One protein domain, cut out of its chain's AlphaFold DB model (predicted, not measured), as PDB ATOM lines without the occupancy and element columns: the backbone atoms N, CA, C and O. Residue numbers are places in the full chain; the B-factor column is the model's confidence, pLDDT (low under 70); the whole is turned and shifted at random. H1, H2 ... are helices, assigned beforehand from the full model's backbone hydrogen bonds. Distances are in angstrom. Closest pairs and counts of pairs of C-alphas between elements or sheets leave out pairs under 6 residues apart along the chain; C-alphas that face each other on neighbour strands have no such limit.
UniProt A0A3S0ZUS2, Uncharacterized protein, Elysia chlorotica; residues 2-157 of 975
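What this domain is: This is residues 2 to 157 of the 975 residues of an uncharacterized protein of Elysia chlorotica (UniProt A0A3S0ZUS2). A long helical hairpin, H1 and H2 side by side, makes the length of the domain, and a third long helix, H8, crosses steeply over residues 55 to 63 of H2. The short helices H4 to H7 gather in a loosely joined cluster on one side of the hairpin, by the first half of H8, and the turn of the hairpin, residues 37 to 42, sticks out. The printed part has 156 residues with eight named helices, H1 to H8 in chain order, and no named strand; the class is all helix. It is compact, with a radius of gyration of the C-alphas of 16.5 A, yet only just elongated, with spans of 55 by 37 by 24 A.

How they stand to each other: H1, residues 2 to 36, and H2, residues 43 to 66, touch as a hairpin at a shallow tilt of 17 degrees, opposite ways; their closest C-alphas, of Cys 18 and Gln 61, are 5.1 A apart. H8, residues 129 to 150, touches residues 55 to 63 of H2 alone, at a steep tilt of 52 degrees, the same way, with the C-alphas of Gly 59 and Thr 146 closest at 4.9 A. H4, residues 83 to 90, touches residues 131 to 138 of H8 alone, closest at the C-alphas of Val 90 and Leu 135, 6.1 A; the steep tilt of 68 degrees is only just short of about perpendicular. H4 only just touches residues 29 to 33 of H1, with 3 pairs of C-alphas within 8 A, the closest being Ser 29 and Ile 89 at 6.1 A. H5, residues 94 to 102, forms a hairpin with H4, closest at the C-alphas of Glu 84 and Ile 97, 6.5 A. H7, residues 115 to 123, forms a hairpin with H8 but only just touches it, with 3 pairs of C-alphas within 8 A, closest at Thr 119 and Ile 132, 6.6 A. H6, residues 107 to 112, touches no helix; its C-alpha of Leu 111 is 6.2 A from that of Phe 139 in H8. H3, residues 75 to 78, only just touches residues 15 to 18 of H1, with 3 pairs of C-alphas within 8 A, closest at Thr 15 and Leu 77, 6.4 A. Every O i to N i+4 pair is within hydrogen-bond range in H4, H6, H7 and H8, against 29 of 31 in H1, 19 of 20 in H2 and 4 of 5 in H5; H3 is too short for such a pair.

Where its parts are: H1 runs 50.3 A from C-alpha 2 at (154.087, 213.394, 141.981), H2 34.3 A and H8 31.5 A, ending with C-alpha 150 at (151.223, 188.880, 134.966). The short helices are H3, H4, H5, H6 and H7.

The domain as a whole: The C-alphas farthest apart, of Ser 2 and Asp 40, are 57.2 A apart. The printed part has no cut and no long link. Mean pLDDT of the printed part is 82.9; residues 2 to 7, 39 to 43, 69 to 72 and 154 to 157 are under 70.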
ATOM      1  N   SER A   2     153.198 214.495 142.412       44.56
ATOM      2  CA  SER A   2     154.087 213.394 141.981       44.56
ATOM      3  C   SER A   2     153.301 212.143 141.569       44.56
ATOM      4  O   SER A   2     153.483 211.676 140.452       44.56
ATOM      5  N   SER A   3     152.384 211.665 142.422       52.12
ATOM      6  CA  SER A   3     151.543 210.482 142.145       52.12
ATOM      7  C   SER A   3     150.779 210.614 140.821       52.12
ATOM      8  O   SER A   3     151.031 209.861 139.888       52.12
ATOM      9  N   THR A   4     150.000 211.692 140.677       55.31
ATOM     10  CA  THR A   4     149.224 212.007 139.463       55.31
ATOM     11  C   THR A   4     150.047 212.004 138.170       55.31
ATOM     12  O   THR A   4     149.568 211.537 137.147       55.31
ATOM     13  N   ARG A   5     151.312 212.456 138.199       56.28
ATOM     14  CA  ARG A   5     152.204 212.398 137.022       56.28
ATOM     15  C   ARG A   5     152.689 210.984 136.700       56.28
ATOM     16  O   ARG A   5     152.924 210.679 135.535       56.28
ATOM     17  N   ASN A   6     152.847 210.129 137.708       65.38
ATOM     18  CA  ASN A   6     153.171 208.718 137.502       65.38
ATOM     19  C   ASN A   6     151.951 207.947 136.971       65.38
ATOM     20  O   ASN A   6     152.109 207.100 136.098       65.38
ATOM     21  N   GLU A   7     150.747 208.273 137.449       69.69
ATOM     22  CA  GLU A   7     149.471 207.723 136.965       69.69
ATOM     23  C   GLU A   7     149.212 208.119 135.498       69.69
ATOM     24  O   GLU A   7     148.996 207.246 134.659       69.69
ATOM     25  N   GLU A   8     149.337 209.408 135.154       74.50
ATOM     26  CA  GLU A   8     149.274 209.910 133.770       74.50
ATOM     27  C   GLU A   8     150.278 209.187 132.854       74.50
ATOM     28  O   GLU A   8     149.919 208.728 131.768       74.50
ATOM     29  N   GLN A   9     151.532 209.039 133.296       77.31
ATOM     30  CA  GLN A   9     152.572 208.353 132.526       77.31
ATOM     31  C   GLN A   9     152.278 206.853 132.359       77.31
ATOM     32  O   GLN A   9     152.457 206.319 131.263       77.31
ATOM     33  N   ALA A  10     151.780 206.176 133.399       79.19
ATOM     34  CA  ALA A  10     151.384 204.772 133.324       79.19
ATOM     35  C   ALA A  10     150.223 204.562 132.340       79.19
ATOM     36  O   ALA A  10     150.289 203.666 131.499       79.19
ATOM     37  N   VAL A  11     149.198 205.424 132.374       82.56
ATOM     38  CA  VAL A  11     148.077 205.396 131.420       82.56
ATOM     39  C   VAL A  11     148.561 205.640 129.987       82.56
ATOM     40  O   VAL A  11     148.112 204.947 129.070       82.56
ATOM     41  N   LEU A  12     149.506 206.561 129.772       82.12
ATOM     42  CA  LEU A  12     150.110 206.801 128.457       82.12
ATOM     43  C   LEU A  12     150.897 205.586 127.942       82.12
ATOM     44  O   LEU A  12     150.727 205.203 126.782       82.12
ATOM     45  N   ASP A  13     151.724 204.950 128.774       82.94
ATOM     46  CA  ASP A  13     152.512 203.780 128.367       82.94
ATOM     47  C   ASP A  13     151.650 202.518 128.177       82.94
ATOM     48  O   ASP A  13     151.890 201.750 127.239       82.94
ATOM     49  N   ALA A  14     150.592 202.334 128.973       84.50
ATOM     50  CA  ALA A  14     149.594 201.284 128.771       84.50
ATOM     51  C   ALA A  14     148.790 201.502 127.477       84.50
ATOM     52  O   ALA A  14     148.712 200.597 126.647       84.50
ATOM     53  N   THR A  15     148.284 202.718 127.238       85.50
ATOM     54  CA  THR A  15     147.591 203.096 125.988       85.50
ATOM     55  C   THR A  15     148.475 202.825 124.778       85.50
ATOM     56  O   THR A  15     148.078 202.133 123.841       85.50
ATOM     57  N   ARG A  16     149.728 203.288 124.827       84.94
ATOM     58  CA  ARG A  16     150.723 203.068 123.776       84.94
ATOM     59  C   ARG A  16     151.029 201.585 123.558       84.94
ATOM     60  O   ARG A  16     151.218 201.173 122.415       84.94
ATOM     61  N   THR A  17     151.058 200.782 124.619       85.06
ATOM     62  CA  THR A  17     151.206 199.321 124.530       85.06
ATOM     63  C   THR A  17     150.003 198.698 123.821       85.06
ATOM     64  O   THR A  17     150.189 197.937 122.871       85.06
ATOM     65  N   CYS A  18     148.780 199.090 124.184       88.19
ATOM     66  CA  CYS A  18     147.558 198.602 123.547       88.19
ATOM     67  C   CYS A  18     147.476 198.955 122.054       88.19
ATOM     68  O   CYS A  18     147.223 198.059 121.247       88.19
ATOM     69  N   THR A  19     147.772 200.201 121.663       88.06
ATOM     70  CA  THR A  19     147.773 200.643 120.253       88.06
ATOM     71  C   THR A  19     148.873 199.971 119.418       88.06
ATOM     72  O   THR A  19     148.634 199.582 118.271       88.06
ATOM     73  N   ASN A  20     150.073 199.781 119.983       86.00
ATOM     74  CA  ASN A  20     151.155 199.050 119.311       86.00
ATOM     75  C   ASN A  20     150.767 197.582 119.069       86.00
ATOM     76  O   ASN A  20     150.947 197.077 117.961       86.00
ATOM     77  N   ASN A  21     150.204 196.915 120.082       89.69
ATOM     78  CA  ASN A  21     149.745 195.532 119.958       89.69
ATOM     79  C   ASN A  21     148.571 195.420 118.979       89.69
ATOM     80  O   ASN A  21     148.573 194.508 118.159       89.69
ATOM     81  N   GLN A  22     147.637 196.378 118.974       91.31
ATOM     82  CA  GLN A  22     146.527 196.407 118.015       91.31
ATOM     83  C   GLN A  22     147.029 196.451 116.571       91.31
ATOM     84  O   GLN A  22     146.610 195.644 115.751       91.31
ATOM     85  N   SER A  23     148.008 197.312 116.287       88.00
ATOM     86  CA  SER A  23     148.614 197.429 114.952       88.00
ATOM     87  C   SER A  23     149.249 196.115 114.462       88.00
ATOM     88  O   SER A  23     149.361 195.887 113.259       88.00
ATOM     89  N   MET A  24     149.672 195.246 115.389       86.38
ATOM     90  CA  MET A  24     150.188 193.904 115.094       86.38
ATOM     91  C   MET A  24     149.073 192.851 115.010       86.38
ATOM     92  O   MET A  24     149.177 191.941 114.188       86.38
ATOM     93  N   ILE A  25     148.003 192.976 115.803       91.50
ATOM     94  CA  ILE A  25     146.795 192.139 115.720       91.50
ATOM     95  C   ILE A  25     146.130 192.333 114.352       91.50
ATOM     96  O   ILE A  25     145.951 191.352 113.641       91.50
ATOM     97  N   ASP A  26     145.890 193.579 113.931       90.19
ATOM     98  CA  ASP A  26     145.240 193.952 112.660       90.19
ATOM     99  C   ASP A  26     146.002 193.489 111.401       90.19
ATOM    100  O   ASP A  26     145.448 193.469 110.297       90.19
ATOM    101  N   LEU A  27     147.296 193.178 111.551       88.38
ATOM    102  CA  LEU A  27     148.155 192.611 110.511       88.38
ATOM    103  C   LEU A  27     148.187 191.077 110.579       88.38
ATOM    104  O   LEU A  27     148.176 190.412 109.546       88.38
ATOM    105  N   THR A  28     148.222 190.513 111.789       88.62
ATOM    106  CA  THR A  28     148.293 189.059 112.004       88.62
ATOM    107  C   THR A  28     146.943 188.384 111.745       88.62
ATOM    108  O   THR A  28     146.927 187.267 111.241       88.62
ATOM    109  N   SER A  29     145.818 189.063 111.996       90.12
ATOM    110  CA  SER A  29     144.472 188.581 111.655       90.12
ATOM    111  C   SER A  29     144.291 188.418 110.148       90.12
ATOM    112  O   SER A  29     143.948 187.335 109.693       90.12
ATOM    113  N   LYS A  30     144.640 189.439 109.358       86.38
ATOM    114  CA  LYS A  30     144.586 189.390 107.886       86.38
ATOM    115  C   LYS A  30     145.488 188.302 107.314       86.38
ATOM    116  O   LYS A  30     145.102 187.610 106.382       86.38
ATOM    117  N   HIS A  31     146.668 188.109 107.899       87.19
ATOM    118  CA  HIS A  31     147.549 187.016 107.501       87.19
ATOM    119  C   HIS A  31     146.968 185.634 107.862       87.19
ATOM    120  O   HIS A  31     147.079 184.702 107.072       87.19
ATOM    121  N   LEU A  32     146.302 185.497 109.013       86.31
ATOM    122  CA  LEU A  32     145.587 184.277 109.405       86.31
ATOM    123  C   LEU A  32     144.383 183.993 108.487       86.31
ATOM    124  O   LEU A  32     144.177 182.845 108.101       86.31
ATOM    125  N   GLU A  33     143.631 185.020 108.083       83.75
ATOM    126  CA  GLU A  33     142.573 184.933 107.065       83.75
ATOM    127  C   GLU A  33     143.147 184.462 105.715       83.75
ATOM    128  O   GLU A  33     142.675 183.472 105.155       83.75
ATOM    129  N   GLU A  34     144.223 185.092 105.225       81.25
ATOM    130  CA  GLU A  34     144.936 184.676 104.007       81.25
ATOM    131  C   GLU A  34     145.401 183.212 104.080       81.25
ATOM    132  O   GLU A  34     145.212 182.460 103.119       81.25
ATOM    133  N   LEU A  35     145.986 182.778 105.202       80.56
ATOM    134  CA  LEU A  35     146.453 181.402 105.405       80.56
ATOM    135  C   LEU A  35     145.300 180.389 105.455       80.56
ATOM    136  O   LEU A  35     145.399 179.329 104.841       80.56
ATOM    137  N   ARG A  36     144.184 180.715 106.122       77.88
ATOM    138  CA  ARG A  36     142.995 179.845 106.206       77.88
ATOM    139  C   ARG A  36     142.320 179.609 104.846       77.88
ATOM    140  O   ARG A  36     141.607 178.622 104.699       77.88
ATOM    141  N   THR A  37     142.587 180.441 103.833       73.19
ATOM    142  CA  THR A  37     142.153 180.192 102.440       73.19
ATOM    143  C   THR A  37     143.105 179.301 101.620       73.19
ATOM    144  O   THR A  37     142.782 178.950 100.484       73.19
ATOM    145  N   GLN A  38     144.268 178.913 102.159       70.25
ATOM    146  CA  GLN A  38     145.333 178.214 101.426       70.25
ATOM    147  C   GLN A  38     145.521 176.762 101.897       70.25
ATOM    148  O   GLN A  38     146.155 176.477 102.914       70.25
ATOM    149  N   CYS A  39     145.002 175.824 101.100       54.72
ATOM    150  CA  CYS A  39     145.067 174.385 101.363       54.72
ATOM    151  C   CYS A  39     146.432 173.767 101.008       54.72
ATOM    152  O   CYS A  39     146.589 173.203  99.923       54.72
ATOM    153  N   ASP A  40     147.392 173.795 101.934       53.75
ATOM    154  CA  ASP A  40     148.632 173.015 101.829       53.75
ATOM    155  C   ASP A  40     149.093 172.493 103.204       53.75
ATOM    156  O   ASP A  40     148.572 172.892 104.244       53.75
ATOM    157  N   LYS A  41     150.060 171.567 103.258       55.56
ATOM    158  CA  LYS A  41     150.534 171.011 104.548       55.56
ATOM    159  C   LYS A  41     151.418 171.966 105.352       55.56
ATOM    160  O   LYS A  41     151.567 171.765 106.552       55.56
ATOM    161  N   ILE A  42     152.012 172.968 104.704       54.94
ATOM    162  CA  ILE A  42     152.948 173.913 105.336       54.94
ATOM    163  C   ILE A  42     152.192 175.050 106.042       54.94
ATOM    164  O   ILE A  42     152.545 175.397 107.169       54.94
ATOM    165  N   THR A  43     151.090 175.538 105.455       64.31
ATOM    166  CA  THR A  43     150.257 176.610 106.035       64.31
ATOM    167  C   THR A  43     149.679 176.233 107.400       64.31
ATOM    168  O   THR A  43     149.469 177.093 108.247       64.31
ATOM    169  N   GLN A  44     149.520 174.935 107.669       70.75
ATOM    170  CA  GLN A  44     149.068 174.401 108.953       70.75
ATOM    171  C   GLN A  44     149.977 174.772 110.141       70.75
ATOM    172  O   GLN A  44     149.477 175.008 111.240       70.75
ATOM    173  N   GLN A  45     151.296 174.865 109.944       76.19
ATOM    174  CA  GLN A  45     152.211 175.346 110.988       76.19
ATOM    175  C   GLN A  45     152.140 176.876 111.120       76.19
ATOM    176  O   GLN A  45     152.137 177.411 112.229       76.19
ATOM    177  N   GLU A  46     152.024 177.578 109.991       80.88
ATOM    178  CA  GLU A  46     151.943 179.041 109.930       80.88
ATOM    179  C   GLU A  46     150.661 179.570 110.607       80.88
ATOM    180  O   GLU A  46     150.714 180.572 111.322       80.88
ATOM    181  N   ILE A  47     149.539 178.847 110.482       82.81
ATOM    182  CA  ILE A  47     148.271 179.106 111.188       82.81
ATOM    183  C   ILE A  47     148.457 178.996 112.706       82.81
ATOM    184  O   ILE A  47     148.160 179.952 113.422       82.81
ATOM    185  N   LYS A  48     149.016 177.884 113.210       85.56
ATOM    186  CA  LYS A  48     149.264 177.702 114.655       85.56
ATOM    187  C   LYS A  48     150.177 178.783 115.227       85.56
ATOM    188  O   LYS A  48     149.962 179.271 116.339       85.56
ATOM    189  N   GLU A  49     151.184 179.185 114.459       87.06
ATOM    190  CA  GLU A  49     152.060 180.292 114.815       87.06
ATOM    191  C   GLU A  49     151.343 181.649 114.832       87.06
ATOM    192  O   GLU A  49     151.607 182.452 115.726       87.06
ATOM    193  N   ALA A  50     150.463 181.932 113.869       87.62
ATOM    194  CA  ALA A  50     149.681 183.168 113.826       87.62
ATOM    195  C   ALA A  50     148.686 183.251 114.997       87.62
ATOM    196  O   ALA A  50     148.632 184.276 115.677       87.62
ATOM    197  N   GLU A  51     147.980 182.161 115.304       91.25
ATOM    198  CA  GLU A  51     147.073 182.052 116.457       91.25
ATOM    199  C   GLU A  51     147.818 182.233 117.789       91.25
ATOM    200  O   GLU A  51     147.401 183.026 118.634       91.25
ATOM    201  N   THR A  52     148.989 181.604 117.935       90.94
ATOM    202  CA  THR A  52     149.883 181.796 119.091       90.94
ATOM    203  C   THR A  52     150.323 183.259 119.240       90.94
ATOM    204  O   THR A  52     150.280 183.824 120.336       90.94
ATOM    205  N   LYS A  53     150.709 183.915 118.137       91.19
ATOM    206  CA  LYS A  53     151.093 185.339 118.128       91.19
ATOM    207  C   LYS A  53     149.911 186.235 118.527       91.19
ATOM    208  O   LYS A  53     150.110 187.175 119.294       91.19
ATOM    209  N   LEU A  54     148.691 185.925 118.084       92.56
ATOM    210  CA  LEU A  54     147.471 186.654 118.450       92.56
ATOM    211  C   LEU A  54     147.122 186.507 119.941       92.56
ATOM    212  O   LEU A  54     146.898 187.524 120.597       92.56
ATOM    213  N   ILE A  55     147.176 185.294 120.503       92.75
ATOM    214  CA  ILE A  55     146.976 185.044 121.946       92.75
ATOM    215  C   ILE A  55     147.970 185.847 122.796       92.75
ATOM    216  O   ILE A  55     147.581 186.457 123.794       92.75
ATOM    217  N   HIS A  56     149.243 185.924 122.395       90.38
ATOM    218  CA  HIS A  56     150.220 186.763 123.092       90.38
ATOM    219  C   HIS A  56     149.951 188.265 122.934       90.38
ATOM    220  O   HIS A  56     150.109 189.011 123.900       90.38
ATOM    221  N   LEU A  57     149.558 188.750 121.754       91.19
ATOM    222  CA  LEU A  57     149.303 190.179 121.536       91.19
ATOM    223  C   LEU A  57     148.070 190.673 122.309       91.19
ATOM    224  O   LEU A  57     148.136 191.729 122.940       91.19
ATOM    225  N   VAL A  58     146.983 189.895 122.318       92.69
ATOM    226  CA  VAL A  58     145.765 190.192 123.090       92.69
ATOM    227  C   VAL A  58     146.020 190.029 124.592       92.69
ATOM    228  O   VAL A  58     145.647 190.906 125.370       92.69
ATOM    229  N   GLY A  59     146.757 188.992 125.010       91.44
ATOM    230  CA  GLY A  59     147.196 188.832 126.402       91.44
ATOM    231  C   GLY A  59     148.013 190.031 126.897       91.44
ATOM    232  O   GLY A  59     147.780 190.535 127.990       91.44
ATOM    233  N   ASN A  60     148.904 190.585 126.066       90.12
ATOM    234  CA  ASN A  60     149.636 191.809 126.408       90.12
ATOM    235  C   ASN A  60     148.741 193.065 126.486       90.12
ATOM    236  O   ASN A  60     149.072 193.974 127.246       90.12
ATOM    237  N   GLN A  61     147.621 193.144 125.751       91.44
ATOM    238  CA  GLN A  61     146.625 194.214 125.942       91.44
ATOM    239  C   GLN A  61     145.907 194.071 127.294       91.44
ATOM    240  O   GLN A  61     145.801 195.049 128.033       91.44
ATOM    241  N   LEU A  62     145.480 192.855 127.655       89.94
ATOM    242  CA  LEU A  62     144.856 192.567 128.954       89.94
ATOM    243  C   LEU A  62     145.804 192.878 130.119       89.94
ATOM    244  O   LEU A  62     145.431 193.592 131.042       89.94
ATOM    245  N   VAL A  63     147.062 192.439 130.036       89.88
ATOM    246  CA  VAL A  63     148.094 192.712 131.050       89.88
ATOM    247  C   VAL A  63     148.416 194.204 131.163       89.88
ATOM    248  O   VAL A  63     148.647 194.684 132.269       89.88
ATOM    249  N   ALA A  64     148.419 194.957 130.058       86.62
ATOM    250  CA  ALA A  64     148.596 196.411 130.098       86.62
ATOM    251  C   ALA A  64     147.406 197.121 130.770       86.62
ATOM    252  O   ALA A  64     147.614 198.078 131.511       86.62
ATOM    253  N   LYS A  65     146.179 196.625 130.560       86.19
ATOM    254  CA  LYS A  65     144.950 197.117 131.202       86.19
ATOM    255  C   LYS A  65     144.914 196.783 132.700       86.19
ATOM    256  O   LYS A  65     144.611 197.652 133.503       86.19
ATOM    257  N   GLN A  66     145.297 195.563 133.079       85.06
ATOM    258  CA  GLN A  66     145.253 195.056 134.458       85.06
ATOM    259  C   GLN A  66     146.433 195.513 135.336       85.06
ATOM    260  O   GLN A  66     146.334 195.473 136.557       85.06
ATOM    261  N   LYS A  67     147.549 195.972 134.746       82.12
ATOM    262  CA  LYS A  67     148.655 196.624 135.480       82.12
ATOM    263  C   LYS A  67     148.399 198.108 135.782       82.12
ATOM    264  O   LYS A  67     149.210 198.730 136.466       82.12
ATOM    265  N   LEU A  68     147.292 198.675 135.298       77.19
ATOM    266  CA  LEU A  68     146.785 199.962 135.764       77.19
ATOM    267  C   LEU A  68     145.880 199.729 136.972       77.19
ATOM    268  O   LEU A  68     144.717 199.365 136.819       77.19
ATOM    269  N   ASN A  69     146.395 200.002 138.169       65.25
ATOM    270  CA  ASN A  69     145.602 200.025 139.402       65.25
ATOM    271  C   ASN A  69     144.756 201.319 139.469       65.25
ATOM    272  O   ASN A  69     144.897 202.111 140.399       65.25
ATOM    273  N   CYS A  70     143.943 201.568 138.438       65.56
ATOM    274  CA  CYS A  70     143.224 202.817 138.208       65.56
ATOM    275  C   CYS A  70     141.742 202.538 137.926       65.56
ATOM    276  O   CYS A  70     141.376 202.254 136.783       65.56
ATOM    277  N   ASP A  71     140.899 202.678 138.949       63.28
ATOM    278  CA  ASP A  71     139.443 202.677 138.806       63.28
ATOM    279  C   ASP A  71     138.887 204.114 138.856       63.28
ATOM    280  O   ASP A  71     139.217 204.859 139.783       63.28
ATOM    281  N   PRO A  72     138.028 204.526 137.901       66.00
ATOM    282  CA  PRO A  72     137.600 203.778 136.716       66.00
ATOM    283  C   PRO A  72     138.677 203.723 135.616       66.00
ATOM    284  O   PRO A  72     139.417 204.682 135.392       66.00
ATOM    285  N   ILE A  73     138.693 202.622 134.856       74.50
ATOM    286  CA  ILE A  73     139.587 202.437 133.701       74.50
ATOM    287  C   ILE A  73     139.359 203.559 132.658       74.50
ATOM    288  O   ILE A  73     138.210 203.776 132.252       74.50
ATOM    289  N   PRO A  74     140.419 204.230 132.153       78.38
ATOM    290  CA  PRO A  74     140.300 205.297 131.154       78.38
ATOM    291  C   PRO A  74     139.549 204.875 129.884       78.38
ATOM    292  O   PRO A  74     139.813 203.806 129.336       78.38
ATOM    293  N   GLU A  75     138.682 205.748 129.352       74.62
ATOM    294  CA  GLU A  75     137.849 205.473 128.159       74.62
ATOM    295  C   GLU A  75     138.653 204.932 126.964       74.62
ATOM    296  O   GLU A  75     138.263 203.952 126.334       74.62
ATOM    297  N   VAL A  76     139.833 205.510 126.708       76.50
ATOM    298  CA  VAL A  76     140.746 205.126 125.610       76.50
ATOM    299  C   VAL A  76     141.216 203.663 125.711       76.50
ATOM    300  O   VAL A  76     141.627 203.070 124.718       76.50
ATOM    301  N   LEU A  77     141.135 203.056 126.898       80.88
ATOM    302  CA  LEU A  77     141.501 201.663 127.170       80.88
ATOM    303  C   LEU A  77     140.295 200.719 127.282       80.88
ATOM    304  O   LEU A  77     140.482 199.502 127.355       80.88
ATOM    305  N   LYS A  78     139.058 201.233 127.255       78.81
ATOM    306  CA  LYS A  78     137.852 200.389 127.224       78.81
ATOM    307  C   LYS A  78     137.659 199.703 125.871       78.81
ATOM    308  O   LYS A  78     137.214 198.563 125.853       78.81
ATOM    309  N   GLU A  79     138.100 200.336 124.780       81.31
ATOM    310  CA  GLU A  79     138.080 199.780 123.412       81.31
ATOM    311  C   GLU A  79     138.979 198.532 123.234       81.31
ATOM    312  O   GLU A  79     138.894 197.847 122.217       81.31
ATOM    313  N   TYR A  80     139.858 198.227 124.200       86.50
ATOM    314  CA  TYR A  80     140.841 197.147 124.096       86.50
ATOM    315  C   TYR A  80     140.598 196.023 125.124       86.50
ATOM    316  O   TYR A  80     140.417 196.314 126.315       86.50
ATOM    317  N   PRO A  81     140.685 194.739 124.718       90.38
ATOM    318  CA  PRO A  81     140.760 194.241 123.335       90.38
ATOM    319  C   PRO A  81     139.459 194.443 122.537       90.38
ATOM    320  O   PRO A  81     138.368 194.452 123.105       90.38
ATOM    321  N   LYS A  82     139.566 194.562 121.205       90.12
ATOM    322  CA  LYS A  82     138.407 194.776 120.317       90.12
ATOM    323  C   LYS A  82     137.594 193.488 120.131       90.12
ATOM    324  O   LYS A  82     138.041 192.580 119.430       90.12
ATOM    325  N   LEU A  83     136.393 193.433 120.713       89.62
ATOM    326  CA  LEU A  83     135.553 192.226 120.733       89.62
ATOM    327  C   LEU A  83     135.159 191.712 119.340       89.62
ATOM    328  O   LEU A  83     135.415 190.550 119.041       89.62
ATOM    329  N   GLU A  84     134.600 192.566 118.476       87.94
ATOM    330  CA  GLU A  84     134.180 192.185 117.115       87.94
ATOM    331  C   GLU A  84     135.324 191.515 116.331       87.94
ATOM    332  O   GLU A  84     135.160 190.448 115.738       87.94
ATOM    333  N   LEU A  85     136.518 192.117 116.389       89.94
ATOM    334  CA  LEU A  85     137.709 191.606 115.719       89.94
ATOM    335  C   LEU A  85     138.167 190.264 116.306       89.94
ATOM    336  O   LEU A  85     138.590 189.394 115.551       89.94
ATOM    337  N   TRP A  86     138.078 190.075 117.625       92.94
ATOM    338  CA  TRP A  86     138.432 188.805 118.260       92.94
ATOM    339  C   TRP A  86     137.490 187.670 117.856       92.94
ATOM    340  O   TRP A  86     137.960 186.599 117.482       92.94
ATOM    341  N   LEU A  87     136.176 187.906 117.866       90.12
ATOM    342  CA  LEU A  87     135.197 186.894 117.460       90.12
ATOM    343  C   LEU A  87     135.392 186.496 115.985       90.12
ATOM    344  O   LEU A  87     135.399 185.304 115.669       90.12
ATOM    345  N   ARG A  88     135.683 187.468 115.105       88.62
ATOM    346  CA  ARG A  88     136.045 187.225 113.697       88.62
ATOM    347  C   ARG A  88     137.366 186.451 113.541       88.62
ATOM    348  O   ARG A  88     137.440 185.541 112.722       88.62
ATOM    349  N   ILE A  89     138.387 186.749 114.355       90.06
ATOM    350  CA  ILE A  89     139.662 186.000 114.408       90.06
ATOM    351  C   ILE A  89     139.443 184.540 114.825       90.06
ATOM    352  O   ILE A  89     140.043 183.631 114.246       90.06
ATOM    353  N   VAL A  90     138.597 184.299 115.827       88.31
ATOM    354  CA  VAL A  90     138.265 182.946 116.295       88.31
ATOM    355  C   VAL A  90     137.476 182.174 115.233       88.31
ATOM    356  O   VAL A  90     137.714 180.980 115.062       88.31
ATOM    357  N   GLY A  91     136.627 182.865 114.468       85.38
ATOM    358  CA  GLY A  91     135.814 182.293 113.391       85.38
ATOM    359  C   GLY A  91     134.324 182.189 113.718       85.38
ATOM    360  O   GLY A  91     133.639 181.384 113.102       85.38
ATOM    361  N   ILE A  92     133.825 182.978 114.675       89.00
ATOM    362  CA  ILE A  92     132.390 183.079 114.987       89.00
ATOM    363  C   ILE A  92     131.655 183.765 113.819       89.00
ATOM    364  O   ILE A  92     132.182 184.737 113.268       89.00
ATOM    365  N   PRO A  93     130.452 183.309 113.424       86.12
ATOM    366  CA  PRO A  93     129.767 183.844 112.252       86.12
ATOM    367  C   PRO A  93     129.142 185.233 112.495       86.12
ATOM    368  O   PRO A  93     128.729 185.596 113.596       86.12
ATOM    369  N   GLU A  94     129.056 186.033 111.426       86.12
ATOM    370  CA  GLU A  94     128.670 187.461 111.451       86.12
ATOM    371  C   GLU A  94     127.231 187.750 111.934       86.12
ATOM    372  O   GLU A  94     126.893 188.911 112.167       86.12
ATOM    373  N   ASN A  95     126.364 186.740 112.055       86.50
ATOM    374  CA  ASN A  95     125.065 186.851 112.733       86.50
ATOM    375  C   ASN A  95     125.253 186.848 114.258       86.50
ATOM    376  O   ASN A  95     124.847 187.800 114.921       86.50
ATOM    377  N   ALA A  96     125.949 185.841 114.793       88.25
ATOM    378  CA  ALA A  96     126.218 185.705 116.221       88.25
ATOM    379  C   ALA A  96     127.043 186.884 116.766       88.25
ATOM    380  O   ALA A  96     126.734 187.404 117.837       88.25
ATOM    381  N   ILE A  97     128.031 187.380 116.004       89.25
ATOM    382  CA  ILE A  97     128.811 188.575 116.383       89.25
ATOM    383  C   ILE A  97     127.901 189.795 116.598       89.25
ATOM    384  O   ILE A  97     128.092 190.531 117.564       89.25
ATOM    385  N   LYS A  98     126.907 190.017 115.729       88.12
ATOM    386  CA  LYS A  98     126.003 191.175 115.841       88.12
ATOM    387  C   LYS A  98     125.104 191.065 117.056       88.12
ATOM    388  O   LYS A  98     125.043 192.013 117.827       88.12
ATOM    389  N   GLU A  99     124.486 189.911 117.279       88.00
ATOM    390  CA  GLU A  99     123.597 189.733 118.427       88.00
ATOM    391  C   GLU A  99     124.362 189.788 119.766       88.00
ATOM    392  O   GLU A  99     123.848 190.316 120.750       88.00
ATOM    393  N   ILE A 100     125.625 189.342 119.806       88.25
ATOM    394  CA  ILE A 100     126.517 189.533 120.966       88.25
ATOM    395  C   ILE A 100     126.755 191.026 121.257       88.25
ATOM    396  O   ILE A 100     126.720 191.438 122.418       88.25
ATOM    397  N   LEU A 101     126.971 191.839 120.219       87.94
ATOM    398  CA  LEU A 101     127.176 193.286 120.348       87.94
ATOM    399  C   LEU A 101     125.872 194.036 120.677       87.94
ATOM    400  O   LEU A 101     125.897 194.967 121.478       87.94
ATOM    401  N   GLU A 102     124.733 193.614 120.126       87.44
ATOM    402  CA  GLU A 102     123.401 194.166 120.428       87.44
ATOM    403  C   GLU A 102     122.954 193.847 121.865       87.44
ATOM    404  O   GLU A 102     122.324 194.683 122.512       87.44
ATOM    405  N   LYS A 103     123.367 192.696 122.416       85.25
ATOM    406  CA  LYS A 103     123.238 192.356 123.846       85.25
ATOM    407  C   LYS A 103     124.190 193.150 124.759       85.25
ATOM    408  O   LYS A 103     124.126 192.994 125.975       85.25
ATOM    409  N   GLY A 104     125.063 193.999 124.207       81.75
ATOM    410  CA  GLY A 104     125.905 194.933 124.961       81.75
ATOM    411  C   GLY A 104     127.063 194.305 125.747       81.75
ATOM    412  O   GLY A 104     127.674 194.993 126.564       81.75
ATOM    413  N   MET A 105     127.379 193.026 125.519       84.56
ATOM    414  CA  MET A 105     128.452 192.322 126.231       84.56
ATOM    415  C   MET A 105     129.831 192.885 125.871       84.56
ATOM    416  O   MET A 105     130.158 193.074 124.696       84.56
ATOM    417  N   SER A 106     130.683 193.107 126.874       85.88
ATOM    418  CA  SER A 106     132.075 193.495 126.660       85.88
ATOM    419  C   SER A 106     132.988 192.281 126.470       85.88
ATOM    420  O   SER A 106     132.658 191.140 126.799       85.88
ATOM    421  N   PHE A 107     134.205 192.541 125.983       88.69
ATOM    422  CA  PHE A 107     135.260 191.529 125.914       88.69
ATOM    423  C   PHE A 107     135.577 190.909 127.282       88.69
ATOM    424  O   PHE A 107     135.911 189.731 127.367       88.69
ATOM    425  N   SER A 108     135.491 191.705 128.351       85.38
ATOM    426  CA  SER A 108     135.796 191.246 129.704       85.38
ATOM    427  C   SER A 108     134.717 190.314 130.245       85.38
ATOM    428  O   SER A 108     135.074 189.356 130.923       85.38
ATOM    429  N   ASP A 109     133.447 190.529 129.906       86.81
ATOM    430  CA  ASP A 109     132.341 189.698 130.397       86.81
ATOM    431  C   ASP A 109     132.430 188.299 129.776       86.81
ATOM    432  O   ASP A 109     132.574 187.305 130.485       86.81
ATOM    433  N   LEU A 110     132.518 188.230 128.442       88.69
ATOM    434  CA  LEU A 110     132.701 186.978 127.694       88.69
ATOM    435  C   LEU A 110     134.000 186.239 128.057       88.69
ATOM    436  O   LEU A 110     134.032 185.011 128.030       88.69
ATOM    437  N   LEU A 111     135.069 186.961 128.420       90.62
ATOM    438  CA  LEU A 111     136.316 186.339 128.869       90.62
ATOM    439  C   LEU A 111     136.192 185.699 130.259       90.62
ATOM    440  O   LEU A 111     136.938 184.756 130.522       90.62
ATOM    441  N   HIS A 112     135.298 186.160 131.141       87.12
ATOM    442  CA  HIS A 112     135.171 185.658 132.521       87.12
ATOM    443  C   HIS A 112     133.948 184.765 132.769       87.12
ATOM    444  O   HIS A 112     133.972 184.020 133.743       87.12
ATOM    445  N   MET A 113     132.951 184.785 131.880       88.25
ATOM    446  CA  MET A 113     131.751 183.938 131.932       88.25
ATOM    447  C   MET A 113     132.084 182.447 132.117       88.25
ATOM    448  O   MET A 113     133.160 181.979 131.702       88.25
ATOM    449  N   GLU A 114     131.185 181.684 132.743       87.69
ATOM    450  CA  GLU A 114     131.411 180.252 132.918       87.69
ATOM    451  C   GLU A 114     131.310 179.504 131.581       87.69
ATOM    452  O   GLU A 114     130.678 179.945 130.618       87.69
ATOM    453  N   LYS A 115     131.985 178.350 131.502       87.75
ATOM    454  CA  LYS A 115     132.060 177.549 130.270       87.75
ATOM    455  C   LYS A 115     130.667 177.195 129.750       87.75
ATOM    456  O   LYS A 115     130.446 177.221 128.540       87.75
ATOM    457  N   ASP A 116     129.773 176.818 130.655       88.00
ATOM    458  CA  ASP A 116     128.475 176.259 130.299       88.00
ATOM    459  C   ASP A 116     127.486 177.385 129.946       88.00
ATOM    460  O   ASP A 116     126.853 177.306 128.899       88.00
ATOM    461  N   GLU A 117     127.516 178.518 130.662       88.88
ATOM    462  CA  GLU A 117     126.831 179.764 130.264       88.88
ATOM    463  C   GLU A 117     127.232 180.239 128.857       88.88
ATOM    464  O   GLU A 117     126.386 180.619 128.048       88.88
ATOM    465  N   LEU A 118     128.534 180.209 128.534       88.88
ATOM    466  CA  LEU A 118     129.037 180.591 127.211       88.88
ATOM    467  C   LEU A 118     128.657 179.569 126.132       88.88
ATOM    468  O   LEU A 118     128.460 179.944 124.979       88.88
ATOM    469  N   THR A 119     128.517 178.295 126.498       89.06
ATOM    470  CA  THR A 119     128.054 177.235 125.592       89.06
ATOM    471  C   THR A 119     126.569 177.425 125.263       89.06
ATOM    472  O   THR A 119     126.214 177.488 124.087       89.06
ATOM    473  N   ASP A 120     125.723 177.633 126.275       88.31
ATOM    474  CA  ASP A 120     124.285 177.883 126.115       88.31
ATOM    475  C   ASP A 120     124.007 179.183 125.339       88.31
ATOM    476  O   ASP A 120     123.171 179.198 124.431       88.31
ATOM    477  N   LEU A 121     124.754 180.259 125.623       89.06
ATOM    478  CA  LEU A 121     124.665 181.518 124.875       89.06
ATOM    479  C   LEU A 121     124.939 181.312 123.379       89.06
ATOM    480  O   LEU A 121     124.208 181.852 122.554       89.06
ATOM    481  N   LEU A 122     125.983 180.560 123.021       87.50
ATOM    482  CA  LEU A 122     126.379 180.357 121.623       87.50
ATOM    483  C   LEU A 122     125.468 179.360 120.891       87.50
ATOM    484  O   LEU A 122     125.189 179.556 119.708       87.50
ATOM    485  N   HIS A 123     124.946 178.339 121.578       88.38
ATOM    486  CA  HIS A 123     123.887 177.486 121.027       88.38
ATOM    487  C   HIS A 123     122.607 178.284 120.743       88.38
ATOM    488  O   HIS A 123     121.968 178.064 119.717       88.38
ATOM    489  N   GLY A 124     122.276 179.274 121.581       85.19
ATOM    490  CA  GLY A 124     121.201 180.239 121.325       85.19
ATOM    491  C   GLY A 124     121.457 181.218 120.166       85.19
ATOM    492  O   GLY A 124     120.598 182.053 119.900       85.19
ATOM    493  N   LEU A 125     122.614 181.137 119.496       87.81
ATOM    494  CA  LEU A 125     123.048 181.998 118.386       87.81
ATOM    495  C   LEU A 125     123.332 181.208 117.088       87.81
ATOM    496  O   LEU A 125     124.060 181.693 116.217       87.81
ATOM    497  N   ASP A 126     122.809 179.981 116.975       84.12
ATOM    498  CA  ASP A 126     123.049 179.038 115.866       84.12
ATOM    499  C   ASP A 126     124.547 178.740 115.588       84.12
ATOM    500  O   ASP A 126     124.923 178.359 114.477       84.12
ATOM    501  N   CYS A 127     125.428 178.892 116.586       85.94
ATOM    502  CA  CYS A 127     126.842 178.524 116.449       85.94
ATOM    503  C   CYS A 127     127.026 177.000 116.512       85.94
ATOM    504  O   CYS A 127     126.414 176.316 117.334       85.94
ATOM    505  N   SER A 128     127.919 176.459 115.681       85.06
ATOM    506  CA  SER A 128     128.235 175.029 115.675       85.06
ATOM    507  C   SER A 128     129.157 174.620 116.826       85.06
ATOM    508  O   SER A 128     130.002 175.395 117.280       85.06
ATOM    509  N   ASP A 129     129.086 173.346 117.228       82.56
ATOM    510  CA  ASP A 129     129.951 172.742 118.256       82.56
ATOM    511  C   ASP A 129     131.451 173.012 118.025       82.56
ATOM    512  O   ASP A 129     132.231 173.121 118.973       82.56
ATOM    513  N   LEU A 130     131.874 173.125 116.758       80.38
ATOM    514  CA  LEU A 130     133.259 173.404 116.385       80.38
ATOM    515  C   LEU A 130     133.648 174.866 116.644       80.38
ATOM    516  O   LEU A 130     134.746 175.120 117.141       80.38
ATOM    517  N   GLU A 131     132.771 175.820 116.340       85.12
ATOM    518  CA  GLU A 131     132.980 177.248 116.615       85.12
ATOM    519  C   GLU A 131     132.978 177.504 118.129       85.12
ATOM    520  O   GLU A 131     133.888 178.158 118.644       85.12
ATOM    521  N   ILE A 132     132.044 176.877 118.855       87.50
ATOM    522  CA  ILE A 132     131.959 176.903 120.323       87.50
ATOM    523  C   ILE A 132     133.237 176.329 120.949       87.50
ATOM    524  O   ILE A 132     133.896 177.007 121.742       87.50
ATOM    525  N   LYS A 133     133.658 175.119 120.546       86.56
ATOM    526  CA  LYS A 133     134.920 174.502 120.995       86.56
ATOM    527  C   LYS A 133     136.119 175.417 120.720       86.56
ATOM    528  O   LYS A 133     136.958 175.589 121.600       86.56
ATOM    529  N   THR A 134     136.189 176.024 119.533       87.69
ATOM    530  CA  THR A 134     137.304 176.900 119.133       87.69
ATOM    531  C   THR A 134     137.364 178.169 119.991       87.69
ATOM    532  O   THR A 134     138.447 178.534 120.448       87.69
ATOM    533  N   LEU A 135     136.226 178.810 120.292       89.25
ATOM    534  CA  LEU A 135     136.178 179.985 121.174       89.25
ATOM    535  C   LEU A 135     136.505 179.638 122.630       89.25
ATOM    536  O   LEU A 135     137.271 180.359 123.269       89.25
ATOM    537  N   LEU A 136     136.004 178.507 123.138       89.06
ATOM    538  CA  LEU A 136     136.355 178.008 124.468       89.06
ATOM    539  C   LEU A 136     137.858 177.713 124.584       89.06
ATOM    540  O   LEU A 136     138.479 178.093 125.577       89.06
ATOM    541  N   THR A 137     138.482 177.086 123.583       89.50
ATOM    542  CA  THR A 137     139.941 176.889 123.565       89.50
ATOM    543  C   THR A 137     140.683 178.227 123.481       89.50
ATOM    544  O   THR A 137     141.628 178.440 124.241       89.50
ATOM    545  N   ALA A 138     140.232 179.163 122.640       91.00
ATOM    546  CA  ALA A 138     140.848 180.483 122.501       91.00
ATOM    547  C   ALA A 138     140.812 181.295 123.810       91.00
ATOM    548  O   ALA A 138     141.837 181.847 124.212       91.00
ATOM    549  N   PHE A 139     139.677 181.334 124.517       92.62
ATOM    550  CA  PHE A 139     139.576 182.032 125.802       92.62
ATOM    551  C   PHE A 139     140.341 181.329 126.930       92.62
ATOM    552  O   PHE A 139     141.006 182.015 127.703       92.62
ATOM    553  N   ASN A 140     140.345 179.993 127.008       90.62
ATOM    554  CA  ASN A 140     141.157 179.277 128.004       90.62
ATOM    555  C   ASN A 140     142.663 179.521 127.796       90.62
ATOM    556  O   ASN A 140     143.376 179.852 128.749       90.62
ATOM    557  N   ASN A 141     143.135 179.466 126.546       90.81
ATOM    558  CA  ASN A 141     144.509 179.825 126.193       90.81
ATOM    559  C   ASN A 141     144.812 181.293 126.533       90.81
ATOM    560  O   ASN A 141     145.898 181.599 127.025       90.81
ATOM    561  N   LEU A 142     143.860 182.208 126.328       92.25
ATOM    562  CA  LEU A 142     144.036 183.625 126.641       92.25
ATOM    563  C   LEU A 142     144.084 183.905 128.154       92.25
ATOM    564  O   LEU A 142     144.949 184.675 128.579       92.25
ATOM    565  N   ARG A 143     143.234 183.256 128.966       91.56
ATOM    566  CA  ARG A 143     143.280 183.302 130.444       91.56
ATOM    567  C   ARG A 143     144.672 182.872 130.940       91.56
ATOM    568  O   ARG A 143     145.403 183.680 131.512       91.56
ATOM    569  N   ALA A 144     145.105 181.658 130.588       88.50
ATOM    570  CA  ALA A 144     146.390 181.097 131.024       88.50
ATOM    571  C   ALA A 144     147.631 181.827 130.454       88.50
ATOM    572  O   ALA A 144     148.698 181.830 131.075       88.50
ATOM    573  N   CYS A 145     147.524 182.462 129.280       90.25
ATOM    574  CA  CYS A 145     148.567 183.337 128.730       90.25
ATOM    575  C   CYS A 145     148.693 184.627 129.556       90.25
ATOM    576  O   CYS A 145     149.798 185.014 129.945       90.25
ATOM    577  N   THR A 146     147.558 185.259 129.870       89.50
ATOM    578  CA  THR A 146     147.480 186.498 130.659       89.50
ATOM    579  C   THR A 146     148.063 186.289 132.058       89.50
ATOM    580  O   THR A 146     148.926 187.058 132.475       89.50
ATOM    581  N   GLU A 147     147.709 185.197 132.743       88.88
ATOM    582  CA  GLU A 147     148.266 184.835 134.057       88.88
ATOM    583  C   GLU A 147     149.799 184.714 134.052       88.88
ATOM    584  O   GLU A 147     150.473 185.325 134.885       88.88
ATOM    585  N   LYS A 148     150.383 183.990 133.085       86.56
ATOM    586  CA  LYS A 148     151.849 183.839 132.981       86.56
ATOM    587  C   LYS A 148     152.552 185.175 132.717       86.56
ATOM    588  O   LYS A 148     153.607 185.438 133.295       86.56
ATOM    589  N   LEU A 149     151.950 186.046 131.903       85.31
ATOM    590  CA  LEU A 149     152.456 187.392 131.607       85.31
ATOM    591  C   LEU A 149     152.292 188.385 132.784       85.31
ATOM    592  O   LEU A 149     153.077 189.334 132.909       85.31
ATOM    593  N   LEU A 150     151.316 188.176 133.677       85.88
ATOM    594  CA  LEU A 150     151.223 188.880 134.966       85.88
ATOM    595  C   LEU A 150     152.341 188.432 135.914       85.88
ATOM    596  O   LEU A 150     153.044 189.280 136.459       85.88
ATOM    597  N   GLN A 151     152.563 187.117 136.028       83.50
ATOM    598  CA  GLN A 151     153.624 186.499 136.839       83.50
ATOM    599  C   GLN A 151     155.050 186.757 136.305       83.50
ATOM    600  O   GLN A 151     156.026 186.340 136.925       83.50
ATOM    601  N   GLY A 152     155.192 187.422 135.152       76.31
ATOM    602  CA  GLY A 152     156.484 187.725 134.527       76.31
ATOM    603  C   GLY A 152     157.201 186.508 133.936       76.31
ATOM    604  O   GLY A 152     158.375 186.609 133.582       76.31
ATOM    605  N   GLN A 153     156.523 185.363 133.817       75.31
ATOM    606  CA  GLN A 153     157.105 184.152 133.249       75.31
ATOM    607  C   GLN A 153     157.130 184.216 131.712       75.31
ATOM    608  O   GLN A 153     156.183 184.713 131.094       75.31
ATOM    609  N   PRO A 154     158.171 183.670 131.057       64.19
ATOM    610  CA  PRO A 154     158.154 183.496 129.614       64.19
ATOM    611  C   PRO A 154     157.076 182.472 129.241       64.19
ATOM    612  O   PRO A 154     157.153 181.304 129.614       64.19
ATOM    613  N   ALA A 155     156.082 182.888 128.455       63.28
ATOM    614  CA  ALA A 155     154.987 182.033 127.986       63.28
ATOM    615  C   ALA A 155     155.416 181.023 126.886       63.28
ATOM    616  O   ALA A 155     154.637 180.674 126.004       63.28
ATOM    617  N   SER A 156     156.668 180.565 126.916       59.25
ATOM    618  CA  SER A 156     157.272 179.625 125.968       59.25
ATOM    619  C   SER A 156     156.962 178.165 126.312       59.25
ATOM    620  O   SER A 156     156.989 177.796 127.483       59.25
ATOM    621  N   GLY A 157     156.774 177.317 125.295       56.84
ATOM    622  CA  GLY A 157     156.654 175.862 125.475       56.84
ATOM    623  C   GLY A 157     155.244 175.348 125.783       56.84
ATOM    624  O   GLY A 157     155.105 174.250 126.312       56.84
TER     625      GLY A 157